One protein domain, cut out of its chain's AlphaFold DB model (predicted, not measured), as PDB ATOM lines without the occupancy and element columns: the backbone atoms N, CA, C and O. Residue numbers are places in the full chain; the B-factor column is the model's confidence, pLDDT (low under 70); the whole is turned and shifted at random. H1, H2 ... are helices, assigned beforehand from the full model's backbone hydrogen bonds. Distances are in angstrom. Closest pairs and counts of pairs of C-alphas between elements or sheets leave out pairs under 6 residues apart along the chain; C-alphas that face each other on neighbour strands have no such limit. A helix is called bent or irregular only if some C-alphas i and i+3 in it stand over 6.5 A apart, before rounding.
ATOM      1  N   GLY A 787     163.664 228.674 110.062       44.97
ATOM      2  CA  GLY A 787     164.447 229.787 109.525       44.97
ATOM      3  C   GLY A 787     165.703 229.225 108.866       44.97
ATOM      4  O   GLY A 787     166.287 228.286 109.404       44.97
ATOM      5  N   GLY A 788     166.084 229.728 107.688       48.69
ATOM      6  CA  GLY A 788     167.255 229.248 106.948       48.69
ATOM      7  C   GLY A 788     168.498 229.259 107.835       48.69
ATOM      8  O   GLY A 788     169.021 230.315 108.174       48.69
ATOM      9  N   PHE A 789     168.945 228.080 108.263       65.25
ATOM     10  CA  PHE A 789     170.199 227.950 108.983       65.25
ATOM     11  C   PHE A 789     171.332 227.977 107.957       65.25
ATOM     12  O   PHE A 789     171.529 227.014 107.222       65.25
ATOM     13  N   GLU A 790     172.053 229.092 107.877       60.47
ATOM     14  CA  GLU A 790     173.040 229.328 106.814       60.47
ATOM     15  C   GLU A 790     174.471 228.874 107.172       60.47
ATOM     16  O   GLU A 790     175.371 228.975 106.340       60.47
ATOM     17  N   SER A 791     174.721 228.370 108.392       74.06
ATOM     18  CA  SER A 791     176.088 228.142 108.901       74.06
ATOM     19  C   SER A 791     176.371 226.704 109.350       74.06
ATOM     20  O   SER A 791     176.356 226.369 110.537       74.06
ATOM     21  N   TYR A 792     176.682 225.843 108.384       82.50
ATOM     22  CA  TYR A 792     177.135 224.472 108.635       82.50
ATOM     23  C   TYR A 792     178.612 224.415 109.037       82.50
ATOM     24  O   TYR A 792     179.430 225.186 108.526       82.50
ATOM     25  N   ASP A 793     178.973 223.481 109.919       82.25
ATOM     26  CA  ASP A 793     180.379 223.174 110.186       82.25
ATOM     27  C   ASP A 793     181.017 222.375 109.031       82.25
ATOM     28  O   ASP A 793     180.351 221.941 108.087       82.25
ATOM     29  N   SER A 794     182.342 222.204 109.065       79.00
ATOM     30  CA  SER A 794     183.081 221.541 107.984       79.00
ATOM     31  C   SER A 794     182.655 220.089 107.757       79.00
ATOM     32  O   SER A 794     182.684 219.615 106.620       79.00
ATOM     33  N   THR A 795     182.272 219.383 108.819       86.19
ATOM     34  CA  THR A 795     181.863 217.977 108.753       86.19
ATOM     35  C   THR A 795     180.474 217.868 108.139       86.19
ATOM     36  O   THR A 795     180.277 217.096 107.200       86.19
ATOM     37  N   GLU A 796     179.534 218.694 108.601       89.81
ATOM     38  CA  GLU A 796     178.185 218.819 108.038       89.81
ATOM     39  C   GLU A 796     178.252 219.155 106.540       89.81
ATOM     40  O   GLU A 796     177.661 218.459 105.710       89.81
ATOM     41  N   ALA A 797     179.051 220.166 106.179       86.94
ATOM     42  CA  ALA A 797     179.275 220.584 104.797       86.94
ATOM     43  C   ALA A 797     179.878 219.467 103.925       86.94
ATOM     44  O   ALA A 797     179.451 219.290 102.780       86.94
ATOM     45  N   SER A 798     180.837 218.690 104.446       87.38
ATOM     46  CA  SER A 798     181.431 217.560 103.712       87.38
ATOM     47  C   SER A 798     180.407 216.459 103.452       87.38
ATOM     48  O   SER A 798     180.284 215.985 102.323       87.38
ATOM     49  N   LEU A 799     179.616 216.093 104.463       90.75
ATOM     50  CA  LEU A 799     178.584 215.060 104.347       90.75
ATOM     51  C   LEU A 799     177.492 215.439 103.335       90.75
ATOM     52  O   LEU A 799     177.058 214.586 102.554       90.75
ATOM     53  N   MET A 800     177.092 216.713 103.300       89.69
ATOM     54  CA  MET A 800     176.167 217.239 102.289       89.69
ATOM     55  C   MET A 800     176.790 217.230 100.889       89.69
ATOM     56  O   MET A 800     176.164 216.756  99.938       89.69
ATOM     57  N   LYS A 801     178.043 217.685 100.749       88.00
ATOM     58  CA  LYS A 801     178.767 217.699  99.466       88.00
ATOM     59  C   LYS A 801     178.942 216.293  98.884       88.00
ATOM     60  O   LYS A 801     178.813 216.107  97.676       88.00
ATOM     61  N   GLU A 802     179.203 215.307  99.734       89.88
ATOM     62  CA  GLU A 802     179.310 213.891  99.368       89.88
ATOM     63  C   GLU A 802     177.947 213.215  99.143       89.88
ATOM     64  O   GLU A 802     177.902 212.021  98.845       89.88
ATOM     65  N   ARG A 803     176.833 213.955  99.276       88.56
ATOM     66  CA  ARG A 803     175.449 213.455  99.181       88.56
ATOM     67  C   ARG A 803     175.145 212.307 100.152       88.56
ATOM     68  O   ARG A 803     174.272 211.483  99.890       88.56
ATOM     69  N   LYS A 804     175.855 212.257 101.283       89.56
ATOM     70  CA  LYS A 804     175.644 211.273 102.357       89.56
ATOM     71  C   LYS A 804     174.569 211.709 103.347       89.56
ATOM     72  O   LYS A 804     174.004 210.856 104.027       89.56
ATOM     73  N   LEU A 805     174.299 213.011 103.443       91.00
ATOM     74  CA  LEU A 805     173.321 213.570 104.371       91.00
ATOM     75  C   LEU A 805     172.676 214.843 103.797       91.00
ATOM     76  O   LEU A 805     173.378 215.837 103.658       91.00
ATOM     77  N   PRO A 806     171.372 214.843 103.468       90.38
ATOM     78  CA  PRO A 806     170.638 216.061 103.114       90.38
ATOM     79  C   PRO A 806     170.482 217.020 104.304       90.38
ATOM     80  O   PRO A 806     170.416 216.576 105.454       90.38
ATOM     81  N   ALA A 807     170.365 218.323 104.034       87.69
ATOM     82  CA  ALA A 807     170.225 219.358 105.062       87.69
ATOM     83  C   ALA A 807     168.960 219.172 105.919       87.69
ATOM     84  O   ALA A 807     169.003 219.318 107.142       87.69
ATOM     85  N   GLU A 808     167.849 218.781 105.295       88.44
ATOM     86  CA  GLU A 808     166.575 218.517 105.968       88.44
ATOM     87  C   GLU A 808     166.699 217.332 106.933       88.44
ATOM     88  O   GLU A 808     166.153 217.350 108.039       88.44
ATOM     89  N   LEU A 809     167.467 216.310 106.539       91.31
ATOM     90  CA  LEU A 809     167.697 215.132 107.365       91.31
ATOM     91  C   LEU A 809     168.625 215.441 108.543       91.31
ATOM     92  O   LEU A 809     168.353 214.985 109.650       91.31
ATOM     93  N   LEU A 810     169.675 216.245 108.340       92.19
ATOM     94  CA  LEU A 810     170.537 216.741 109.421       92.19
ATOM     95  C   LEU A 810     169.713 217.492 110.477       92.19
ATOM     96  O   LEU A 810     169.831 217.207 111.670       92.19
ATOM     97  N   PHE A 811     168.846 218.408 110.031       90.75
ATOM     98  CA  PHE A 811     167.972 219.172 110.917       90.75
ATOM     99  C   PHE A 811     167.080 218.237 111.737       90.75
ATOM    100  O   PHE A 811     167.027 218.336 112.963       90.75
ATOM    101  N   ARG A 812     166.453 217.261 111.071       91.75
ATOM    102  CA  ARG A 812     165.588 216.282 111.730       91.75
ATOM    103  C   ARG A 812     166.341 215.404 112.733       91.75
ATOM    104  O   ARG A 812     165.808 215.138 113.806       91.75
ATOM    105  N   ILE A 813     167.568 214.983 112.418       94.19
ATOM    106  CA  ILE A 813     168.427 214.215 113.333       94.19
ATOM    107  C   ILE A 813     168.659 215.006 114.619       94.19
ATOM    108  O   ILE A 813     168.367 214.507 115.706       94.19
ATOM    109  N   TYR A 814     169.142 216.245 114.507       94.25
ATOM    110  CA  TYR A 814     169.431 217.076 115.674       94.25
ATOM    111  C   TYR A 814     168.192 217.421 116.490       94.25
ATOM    112  O   TYR A 814     168.279 217.421 117.716       94.25
ATOM    113  N   GLN A 815     167.040 217.620 115.852       92.56
ATOM    114  CA  GLN A 815     165.772 217.780 116.563       92.56
ATOM    115  C   GLN A 815     165.416 216.556 117.407       92.56
ATOM    116  O   GLN A 815     165.150 216.711 118.592       92.56
ATOM    117  N   VAL A 816     165.474 215.344 116.846       95.06
ATOM    118  CA  VAL A 816     165.160 214.111 117.596       95.06
ATOM    119  C   VAL A 816     166.102 213.932 118.790       95.06
ATOM    120  O   VAL A 816     165.680 213.554 119.883       95.06
ATOM    121  N   ILE A 817     167.389 214.239 118.610       95.12
ATOM    122  CA  ILE A 817     168.371 214.176 119.699       95.12
ATOM    123  C   ILE A 817     168.049 215.203 120.787       95.12
ATOM    124  O   ILE A 817     168.102 214.864 121.968       95.12
ATOM    125  N   LEU A 818     167.714 216.441 120.415       94.94
ATOM    126  CA  LEU A 818     167.308 217.484 121.360       94.94
ATOM    127  C   LEU A 818     166.045 217.076 122.126       94.94
ATOM    128  O   LEU A 818     166.070 217.052 123.352       94.94
ATOM    129  N   GLU A 819     164.994 216.650 121.422       93.88
ATOM    130  CA  GLU A 819     163.722 216.202 122.006       93.88
ATOM    131  C   GLU A 819     163.926 215.102 123.058       93.88
ATOM    132  O   GLU A 819     163.291 215.128 124.115       93.88
ATOM    133  N   TYR A 820     164.832 214.155 122.796       95.50
ATOM    134  CA  TYR A 820     165.190 213.110 123.751       95.50
ATOM    135  C   TYR A 820     166.029 213.649 124.918       95.50
ATOM    136  O   TYR A 820     165.725 213.399 126.085       95.50
ATOM    137  N   THR A 821     167.099 214.390 124.624       95.19
ATOM    138  CA  THR A 821     168.084 214.817 125.631       95.19
ATOM    139  C   THR A 821     167.592 215.934 126.547       95.19
ATOM    140  O   THR A 821     168.087 216.055 127.673       95.19
ATOM    141  N   ASP A 822     166.617 216.734 126.125       92.69
ATOM    142  CA  ASP A 822     165.984 217.781 126.934       92.69
ATOM    143  C   ASP A 822     165.149 217.230 128.090       92.69
ATOM    144  O   ASP A 822     164.952 217.910 129.093       92.69
ATOM    145  N   GLN A 823     164.687 215.986 127.975       92.69
ATOM    146  CA  GLN A 823     163.907 215.318 129.018       92.69
ATOM    147  C   GLN A 823     164.791 214.662 130.087       92.69
ATOM    148  O   GLN A 823     164.298 214.244 131.136       92.69
ATOM    149  N   LEU A 824     166.097 214.548 129.829       94.38
ATOM    150  CA  LEU A 824     167.034 213.881 130.722       94.38
ATOM    151  C   LEU A 824     167.512 214.833 131.830       94.38
ATOM    152  O   LEU A 824     168.004 215.921 131.515       94.38
ATOM    153  N   PRO A 825     167.492 214.409 133.110       92.75
ATOM    154  CA  PRO A 825     168.262 215.065 134.163       92.75
ATOM    155  C   PRO A 825     169.741 215.158 133.784       92.75
ATOM    156  O   PRO A 825     170.260 214.307 133.051       92.75
ATOM    157  N   ILE A 826     170.457 216.146 134.318       92.44
ATOM    158  CA  ILE A 826     171.842 216.427 133.924       92.44
ATOM    159  C   ILE A 826     172.793 215.225 134.097       92.44
ATOM    160  O   ILE A 826     173.766 215.091 133.350       92.44
ATOM    161  N   ASP A 827     172.546 214.334 135.065       91.12
ATOM    162  CA  ASP A 827     173.311 213.089 135.244       91.12
ATOM    163  C   ASP A 827     173.092 212.102 134.095       91.12
ATOM    164  O   ASP A 827     174.062 211.591 133.528       91.12
ATOM    165  N   GLN A 828     171.840 211.909 133.693       93.50
ATOM    166  CA  GLN A 828     171.478 211.023 132.595       93.50
ATOM    167  C   GLN A 828     171.926 211.597 131.254       93.50
ATOM    168  O   GLN A 828     172.411 210.846 130.413       93.50
ATOM    169  N   PHE A 829     171.854 212.918 131.075       94.44
ATOM    170  CA  PHE A 829     172.401 213.594 129.900       94.44
ATOM    171  C   PHE A 829     173.921 213.402 129.788       94.44
ATOM    172  O   PHE A 829     174.425 213.006 128.739       94.44
ATOM    173  N   HIS A 830     174.660 213.592 130.885       93.19
ATOM    174  CA  HIS A 830     176.109 213.357 130.916       93.19
ATOM    175  C   HIS A 830     176.468 211.904 130.576       93.19
ATOM    176  O   HIS A 830     177.365 211.659 129.769       93.19
ATOM    177  N   ARG A 831     175.734 210.933 131.137       93.19
ATOM    178  CA  ARG A 831     175.879 209.505 130.798       93.19
ATOM    179  C   ARG A 831     175.569 209.239 129.331       93.19
ATOM    180  O   ARG A 831     176.333 208.534 128.681       93.19
ATOM    181  N   PHE A 832     174.491 209.822 128.810       94.06
ATOM    182  CA  PHE A 832     174.121 209.707 127.405       94.06
ATOM    183  C   PHE A 832     175.267 210.174 126.507       94.06
ATOM    184  O   PHE A 832     175.638 209.436 125.603       94.06
ATOM    185  N   CYS A 833     175.881 211.326 126.776       92.12
ATOM    186  CA  CYS A 833     177.007 211.817 125.982       92.12
ATOM    187  C   CYS A 833     178.248 210.912 126.094       92.12
ATOM    188  O   CYS A 833     178.808 210.516 125.070       92.12
ATOM    189  N   LEU A 834     178.666 210.546 127.312       89.19
ATOM    190  CA  LEU A 834     179.903 209.785 127.532       89.19
ATOM    191  C   LEU A 834     179.809 208.312 127.117       89.19
ATOM    192  O   LEU A 834     180.683 207.802 126.414       89.19
ATOM    193  N   ASP A 835     178.774 207.598 127.560       90.56
ATOM    194  CA  ASP A 835     178.670 206.158 127.316       90.56
ATOM    195  C   ASP A 835     178.378 205.872 125.832       90.56
ATOM    196  O   ASP A 835     178.865 204.873 125.294       90.56
ATOM    197  N   ASN A 836     177.684 206.777 125.125       88.06
ATOM    198  CA  ASN A 836     177.541 206.666 123.672       88.06
ATOM    199  C   ASN A 836     178.862 206.828 122.935       88.06
ATOM    200  O   ASN A 836     179.097 206.090 121.983       88.06
ATOM    201  N   GLN A 837     179.739 207.732 123.367       84.38
ATOM    202  CA  GLN A 837     181.044 207.888 122.729       84.38
ATOM    203  C   GLN A 837     181.858 206.583 122.803       84.38
ATOM    204  O   GLN A 837     182.472 206.176 121.817       84.38
ATOM    205  N   ILE A 838     181.782 205.867 123.930       83.06
ATOM    206  CA  ILE A 838     182.389 204.533 124.098       83.06
ATOM    207  C   ILE A 838     181.686 203.493 123.210       83.06
ATOM    208  O   ILE A 838     182.335 202.666 122.568       83.06
ATOM    209  N   GLY A 839     180.353 203.536 123.149       84.00
ATOM    210  CA  GLY A 839     179.515 202.638 122.350       84.00
ATOM    211  C   GLY A 839     179.431 202.964 120.855       84.00
ATOM    212  O   GLY A 839     178.632 202.327 120.165       84.00
ATOM    213  N   LYS A 840     180.212 203.933 120.351       86.69
ATOM    214  CA  LYS A 840     180.157 204.455 118.969       86.69
ATOM    215  C   LYS A 840     178.766 204.945 118.538       86.69
ATOM    216  O   LYS A 840     178.373 204.748 117.394       86.69
ATOM    217  N   PHE A 841     178.021 205.536 119.472       92.56
ATOM    218  CA  PHE A 841     176.693 206.131 119.289       92.56
ATOM    219  C   PHE A 841     175.583 205.165 118.830       92.56
ATOM    220  O   PHE A 841     174.598 205.579 118.227       92.56
ATOM    221  N   LYS A 842     175.679 203.875 119.180       90.44
ATOM    222  CA  LYS A 842     174.630 202.876 118.882       90.44
ATOM    223  C   LYS A 842     173.256 203.195 119.479       90.44
ATOM    224  O   LYS A 842     172.245 202.884 118.861       90.44
ATOM    225  N   LEU A 843     173.194 203.806 120.667       91.81
ATOM    226  CA  LEU A 843     171.904 204.202 121.248       91.81
ATOM    227  C   LEU A 843     171.267 205.336 120.436       91.81
ATOM    228  O   LEU A 843     170.051 205.372 120.297       91.81
ATOM    229  N   VAL A 844     172.082 206.234 119.872       94.69
ATOM    230  CA  VAL A 844     171.601 207.283 118.964       94.69
ATOM    231  C   VAL A 844     171.082 206.675 117.667       94.69
ATOM    232  O   VAL A 844     170.018 207.066 117.210       94.69
ATOM    233  N   GLU A 845     171.786 205.698 117.091       95.25
ATOM    234  CA  GLU A 845     171.308 204.970 115.907       95.25
ATOM    235  C   GLU A 845     169.939 204.329 116.155       95.25
ATOM    236  O   GLU A 845     169.026 204.507 115.350       95.25
ATOM    237  N   GLN A 846     169.769 203.662 117.299       94.38
ATOM    238  CA  GLN A 846     168.479 203.102 117.695       94.38
ATOM    239  C   GLN A 846     167.411 204.193 117.868       94.38
ATOM    240  O   GLN A 846     166.330 204.073 117.301       94.38
ATOM    241  N   LEU A 847     167.724 205.275 118.591       96.00
ATOM    242  CA  LEU A 847     166.816 206.405 118.810       96.00
ATOM    243  C   LEU A 847     166.329 207.006 117.483       96.00
ATOM    244  O   LEU A 847     165.141 207.273 117.325       96.00
ATOM    245  N   LEU A 848     167.235 207.215 116.528       96.88
ATOM    246  CA  LEU A 848     166.902 207.735 115.203       96.88
ATOM    247  C   LEU A 848     166.049 206.733 114.410       96.88
ATOM    248  O   LEU A 848     165.060 207.133 113.792       96.88
ATOM    249  N   GLY A 849     166.372 205.438 114.484       96.00
ATOM    250  CA  GLY A 849     165.589 204.363 113.872       96.00
ATOM    251  C   GLY A 849     164.150 204.296 114.393       96.00
ATOM    252  O   GLY A 849     163.218 204.202 113.593       96.00
ATOM    253  N   ASP A 850     163.953 204.449 115.705       96.31
ATOM    254  CA  ASP A 850     162.629 204.504 116.347       96.31
ATOM    255  C   ASP A 850     161.792 205.708 115.860       96.31
ATOM    256  O   ASP A 850     160.562 205.671 115.898       96.31
ATOM    257  N   HIS A 851     162.446 206.752 115.332       96.00
ATOM    258  CA  HIS A 851     161.817 207.932 114.726       96.00
ATOM    259  C   HIS A 851     161.749 207.866 113.186       96.00
ATOM    260  O   HIS A 851     161.484 208.878 112.531       96.00
ATOM    261  N   GLY A 852     161.977 206.689 112.592       95.06
ATOM    262  CA  GLY A 852     161.886 206.460 111.146       95.06
ATOM    263  C   GLY A 852     163.054 207.026 110.331       95.06
ATOM    264  O   GLY A 852     162.958 207.115 109.107       95.06
ATOM    265  N   ILE A 853     164.157 207.412 110.978       95.69
ATOM    266  CA  ILE A 853     165.339 207.972 110.315       95.69
ATOM    267  C   ILE A 853     166.327 206.845 110.017       95.69
ATOM    268  O   ILE A 853     166.891 206.235 110.920       95.69
ATOM    269  N   THR A 854     166.565 206.587 108.730       92.00
ATOM    270  CA  THR A 854     167.569 205.611 108.285       92.00
ATOM    271  C   THR A 854     168.880 206.324 107.970       92.00
ATOM    272  O   THR A 854     168.963 207.074 106.999       92.00
ATOM    273  N   ILE A 855     169.913 206.085 108.779       92.38
ATOM    274  CA  ILE A 855     171.251 206.642 108.577       92.38
ATOM    275  C   ILE A 855     172.324 205.667 109.064       92.38
ATOM    276  O   ILE A 855     172.091 204.880 109.973       92.38
ATOM    277  N   THR A 856     173.505 205.705 108.448       91.88
ATOM    278  CA  THR A 856     174.609 204.825 108.846       91.88
ATOM    279  C   THR A 856     175.266 205.292 110.144       91.88
ATOM    280  O   THR A 856     175.457 206.492 110.367       91.88
ATOM    281  N   ILE A 857     175.703 204.331 110.959       91.56
ATOM    282  CA  ILE A 857     176.475 204.584 112.181       91.56
ATOM    283  C   ILE A 857     177.740 205.419 111.931       91.56
ATOM    284  O   ILE A 857     178.151 206.198 112.788       91.56
ATOM    285  N   ASP A 858     178.353 205.304 110.751       92.50
ATOM    286  CA  ASP A 858     179.548 206.071 110.390       92.50
ATOM    287  C   ASP A 858     179.252 207.567 110.257       92.50
ATOM    288  O   ASP A 858     180.065 208.391 110.673       92.50
ATOM    289  N   VAL A 859     178.081 207.933 109.723       93.31
ATOM    290  CA  VAL A 859     177.662 209.340 109.650       93.31
ATOM    291  C   VAL A 859     177.327 209.869 111.045       93.31
ATOM    292  O   VAL A 859     177.752 210.970 111.386       93.31
ATOM    293  N   ILE A 860     176.658 209.078 111.890       94.06
ATOM    294  CA  ILE A 860     176.394 209.459 113.290       94.06
ATOM    295  C   ILE A 860     177.711 209.720 114.032       94.06
ATOM    296  O   ILE A 860     177.861 210.748 114.690       94.06
ATOM    297  N   ASN A 861     178.693 208.823 113.891       93.06
ATOM    298  CA  ASN A 861     180.006 209.003 114.503       93.06
ATOM    299  C   ASN A 861     180.705 210.270 113.997       93.06
ATOM    300  O   ASN A 861     181.294 210.974 114.804       93.06
ATOM    301  N   GLN A 862     180.618 210.605 112.710       91.31
ATOM    302  CA  GLN A 862     181.193 211.855 112.196       91.31
ATOM    303  C   GLN A 862     180.520 213.102 112.785       91.31
ATOM    304  O   GLN A 862     181.209 214.060 113.122       91.31
ATOM    305  N   LEU A 863     179.196 213.087 112.956       92.50
ATOM    306  CA  LEU A 863     178.455 214.219 113.523       92.50
ATOM    307  C   LEU A 863     178.671 214.395 115.035       92.50
ATOM    308  O   LEU A 863     178.508 215.502 115.549       92.50
ATOM    309  N   MET A 864     178.973 213.314 115.760       91.38
ATOM    310  CA  MET A 864     178.926 213.311 117.228       91.38
ATOM    311  C   MET A 864     180.246 213.013 117.925       91.38
ATOM    312  O   MET A 864     180.468 213.507 119.032       91.38
ATOM    313  N   ALA A 865     181.109 212.192 117.329       85.50
ATOM    314  CA  ALA A 865     182.352 211.782 117.960       85.50
ATOM    315  C   ALA A 865     183.409 212.889 117.891       85.50
ATOM    316  O   ALA A 865     183.480 213.657 116.935       85.50
ATOM    317  N   GLY A 866     184.286 212.905 118.895       78.19
ATOM    318  CA  GLY A 866     185.450 213.787 118.928       78.19
ATOM    319  C   GLY A 866     185.183 215.163 119.540       78.19
ATOM    320  O   GLY A 866     184.051 215.638 119.639       78.19
ATOM    321  N   SER A 867     186.266 215.799 119.984       78.25
ATOM    322  CA  SER A 867     186.260 217.186 120.441       78.25
ATOM    323  C   SER A 867     186.039 218.125 119.255       78.25
ATOM    324  O   SER A 867     186.678 217.970 118.218       78.25
ATOM    325  N   GLY A 868     185.171 219.120 119.425       79.12
ATOM    326  CA  GLY A 868     184.945 220.180 118.438       79.12
ATOM    327  C   GLY A 868     183.735 219.991 117.519       79.12
ATOM    328  O   GLY A 868     183.419 220.910 116.769       79.12
ATOM    329  N   SER A 869     183.030 218.856 117.597       88.06
ATOM    330  CA  SER A 869     181.748 218.675 116.902       88.06
ATOM    331  C   SER A 869     180.651 219.565 117.501       88.06
ATOM    332  O   SER A 869     180.689 219.907 118.692       88.06
ATOM    333  N   ARG A 870     179.618 219.892 116.713       91.56
ATOM    334  CA  ARG A 870     178.436 220.628 117.200       91.56
ATOM    335  C   ARG A 870     177.784 219.954 118.411       91.56
ATOM    336  O   ARG A 870     177.385 220.632 119.361       91.56
ATOM    337  N   PHE A 871     177.714 218.622 118.405       93.38
ATOM    338  CA  PHE A 871     177.201 217.842 119.533       93.38
ATOM    339  C   PHE A 871     178.078 217.999 120.782       93.38
ATOM    340  O   PHE A 871     177.557 218.244 121.870       93.38
ATOM    341  N   HIS A 872     179.406 217.932 120.639       91.81
ATOM    342  CA  HIS A 872     180.331 218.146 121.753       91.81
ATOM    343  C   HIS A 872     180.201 219.559 122.342       91.81
ATOM    344  O   HIS A 872     180.106 219.720 123.558       91.81
ATOM    345  N   TYR A 873     180.120 220.590 121.498       93.38
ATOM    346  CA  TYR A 873     179.886 221.965 121.947       93.38
ATOM    347  C   TYR A 873     178.537 222.158 122.639       93.38
ATOM    348  O   TYR A 873     178.442 222.923 123.605       93.38
ATOM    349  N   HIS A 874     177.501 221.460 122.176       94.44
ATOM    350  CA  HIS A 874     176.208 221.448 122.844       94.44
ATOM    351  C   HIS A 874     176.296 220.790 124.223       94.44
ATOM    352  O   HIS A 874     175.873 221.399 125.202       94.44
ATOM    353  N   TYR A 875     176.938 219.622 124.327       95.06
ATOM    354  CA  TYR A 875     177.204 218.953 125.601       95.06
ATOM    355  C   TYR A 875     177.923 219.875 126.597       95.06
ATOM    356  O   TYR A 875     177.437 220.068 127.712       95.06
ATOM    357  N   LEU A 876     179.031 220.509 126.198       94.19
ATOM    358  CA  LEU A 876     179.780 221.416 127.076       94.19
ATOM    359  C   LEU A 876     178.943 222.612 127.554       94.19
ATOM    360  O   LEU A 876     179.113 223.060 128.689       94.19
ATOM    361  N   THR A 877     178.070 223.139 126.693       95.06
ATOM    362  CA  THR A 877     177.182 224.261 127.023       95.06
ATOM    363  C   THR A 877     176.078 223.827 127.986       95.06
ATOM    364  O   THR A 877     175.944 224.425 129.050       95.06
ATOM    365  N   GLU A 878     175.344 222.758 127.678       94.81
ATOM    366  CA  GLU A 878     174.230 222.253 128.499       94.81
ATOM    367  C   GLU A 878     174.683 221.849 129.909       94.81
ATOM    368  O   GLU A 878     174.003 222.127 130.896       94.81
ATOM    369  N   MET A 879     175.883 221.278 130.036       94.44
ATOM    370  CA  MET A 879     176.464 220.922 131.335       94.44
ATOM    371  C   MET A 879     176.704 222.131 132.250       94.44
ATOM    372  O   MET A 879     176.742 221.976 133.471       94.44
ATOM    373  N   LYS A 880     176.842 223.327 131.670       95.38
ATOM    374  CA  LYS A 880     177.017 224.597 132.386       95.38
ATOM    375  C   LYS A 880     175.692 225.334 132.571       95.38
ATOM    376  O   LYS A 880     175.491 225.959 133.608       95.38
ATOM    377  N   THR A 881     174.792 225.279 131.591       95.88
ATOM    378  CA  THR A 881     173.558 226.075 131.582       95.88
ATOM    379  C   THR A 881     172.386 225.395 132.285       95.88
ATOM    380  O   THR A 881     171.615 226.098 132.934       95.88
ATOM    381  N   ARG A 882     172.246 224.060 132.238       95.25
ATOM    382  CA  ARG A 882     171.140 223.336 132.906       95.25
ATOM    383  C   ARG A 882     171.073 223.570 134.421       95.25
ATOM    384  O   ARG A 882     169.979 223.871 134.898       95.25
ATOM    385  N   PRO A 883     172.189 223.528 135.182       95.44
ATOM    386  CA  PRO A 883     172.172 223.840 136.613       95.44
ATOM    387  C   PRO A 883     171.618 225.239 136.900       95.44
ATOM    388  O   PRO A 883     170.771 225.415 137.770       95.44
ATOM    389  N   ILE A 884     172.064 226.231 136.124       96.75
ATOM    390  CA  ILE A 884     171.647 227.628 136.282       96.75
ATOM    391  C   ILE A 884     170.186 227.806 135.865       96.75
ATOM    392  O   ILE A 884     169.422 228.461 136.564       96.75
ATOM    393  N   SER A 885     169.774 227.168 134.766       95.75
ATOM    394  CA  SER A 885     168.380 227.135 134.325       95.75
ATOM    395  C   SER A 885     167.467 226.616 135.432       95.75
ATOM    396  O   SER A 885     166.474 227.265 135.730       95.75
ATOM    397  N   ALA A 886     167.832 225.507 136.079       96.19
ATOM    398  CA  ALA A 886     167.039 224.919 137.150       96.19
ATOM    399  C   ALA A 886     166.878 225.850 138.362       96.19
ATOM    400  O   ALA A 886     165.790 225.922 138.928       96.19
ATOM    401  N   LEU A 887     167.926 226.594 138.739       96.12
ATOM    402  CA  LEU A 887     167.845 227.586 139.820       96.12
ATOM    403  C   LEU A 887     166.892 228.739 139.475       96.12
ATOM    404  O   LEU A 887     166.106 229.156 140.323       96.12
ATOM    405  N   LEU A 888     166.938 229.225 138.230       95.62
ATOM    406  CA  LEU A 888     166.037 230.275 137.748       95.62
ATOM    407  C   LEU A 888     164.585 229.780 137.657       95.62
ATOM    408  O   LEU A 888     163.668 230.474 138.088       95.62
ATOM    409  N   ASP A 889     164.378 228.564 137.148       95.81
ATOM    410  CA  ASP A 889     163.053 227.951 136.991       95.81
ATOM    411  C   ASP A 889     162.398 227.609 138.336       95.81
ATOM    412  O   ASP A 889     161.173 227.606 138.447       95.81
ATOM    413  N   ALA A 890     163.202 227.368 139.374       95.81
ATOM    414  CA  ALA A 890     162.723 227.186 140.741       95.81
ATOM    415  C   ALA A 890     162.174 228.480 141.373       95.81
ATOM    416  O   ALA A 890     161.527 228.414 142.416       95.81
ATOM    417  N   GLY A 891     162.410 229.648 140.761       89.81
ATOM    418  CA  GLY A 891     161.934 230.934 141.274       89.81
ATOM    419  C   GLY A 891     162.630 231.374 142.564       89.81
ATOM    420  O   GLY A 891     162.034 232.096 143.364       89.81
ATOM    421  N   LEU A 892     163.873 230.931 142.788       88.94
ATOM    422  CA  LEU A 892     164.665 231.366 143.937       88.94
ATOM    423  C   LEU A 892     164.973 232.863 143.820       88.94
ATOM    424  O   LEU A 892     165.477 233.322 142.796       88.94
ATOM    425  N   ASN A 893     164.712 233.626 144.881       88.50
ATOM    426  CA  ASN A 893     165.097 235.035 144.947       88.50
ATOM    427  C   ASN A 893     166.581 235.143 145.334       88.50
ATOM    428  O   ASN A 893     166.894 235.279 146.517       88.50
ATOM    429  N   ILE A 894     167.471 234.997 144.348       93.38
ATOM    430  CA  ILE A 894     168.928 235.002 144.529       93.38
ATOM    431  C   ILE A 894     169.595 236.063 143.654       93.38
ATOM    432  O   ILE A 894     169.277 236.201 142.474       93.38
ATOM    433  N   GLU A 895     170.584 236.757 144.214       96.62
ATOM    434  CA  GLU A 895     171.488 237.622 143.451       96.62
ATOM    435  C   GLU A 895     172.511 236.758 142.687       96.62
ATOM    436  O   GLU A 895     173.551 236.360 143.230       96.62
ATOM    437  N   LEU A 896     172.183 236.412 141.437       97.44
ATOM    438  CA  LEU A 896     172.992 235.572 140.545       97.44
ATOM    439  C   LEU A 896     173.961 236.410 139.700       97.44
ATOM    440  O   LEU A 896     173.540 237.330 139.006       97.44
TER     441      LEU A 896
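Overview. This is residues 787 to 896 of the 1036 residues of an uncharacterized protein of Methylomonas koyamae (UniProt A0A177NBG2). Six helices form an elongated, mostly crossed assembly: H3 runs side by side with part of the long H6 in the opposite direction, while H4 crosses H2 and the short H5 packs between H4 and H1. H1 lies towards one end of the long axis; at the other end H6 reaches outward and residues 889 to 895 stick out. The printed part has 110 residues and six named helices, H1 to H6 in that order, with no named strand; its class is all helix. It is only just compact, close to loose, with a radius of gyration of the C-alphas of 15.6 A and spans of 52 by 31 by 26 A.

Along the chain. H1, residues 794 to 801, begins with C-alpha 794 at (183.081, 221.541, 107.984). H2, residues 807 to 821, is 21.2 A from first to last C-alpha. H3, residues 826 to 838, measures 18.7 A, and C-alpha 826 is at (171.842, 216.427, 133.924). H4 spans residues 842 to 850 and H5 residues 857 to 864. H6, residues 870 to 889, is the longest at 26.1 A and ends with C-alpha 889 at (163.053, 227.951, 136.991).

Arrangement. H1 touches H5 at a steep tilt of 41 degrees, opposite ways, with the closest C-alphas, Thr 795 and Leu 863, 7.0 A apart. H2, with residues 813 to 817 alone, touches H4 about perpendicular at 73 degrees; the closest C-alphas are those of Ile 813 and Leu 848, 6.9 A. H4 touches H5 about perpendicular at 75 degrees, closest at the C-alphas of Glu 845 and Ile 857, 6.4 A. H3 and H4 only just touch, with 3 pairs of C-alphas within 8 A, and only at the corner. H5 and H6 touch only at the corner, where the C-alphas of Met 864 and Phe 871 are closest at 5.4 A. H6, with residues 875 to 883 alone, touches H3 at a shallow tilt of 12 degrees, opposite ways; the C-alphas of Ile 826 and Met 879 are closest, 6.9 A apart. H2 and H6 are apart. H6 has a kink of 42 degrees near residue 880; it is neither bent nor irregular, but only just: C-alphas 880 and 883 are 6.5 A apart. Every O i to N i+4 pair is within hydrogen-bond range in H1, H2, H3, H4 and H5; in H6 it is 13 of 16.

Size, cuts and confidence. The two C-alphas farthest apart, those of Glu 802 and Asn 893, are 52.2 A apart. The printed part has no cut, and no link between helices is long. The mean pLDDT of the printed part is 90.2, and residues 787 to 790 are under 70.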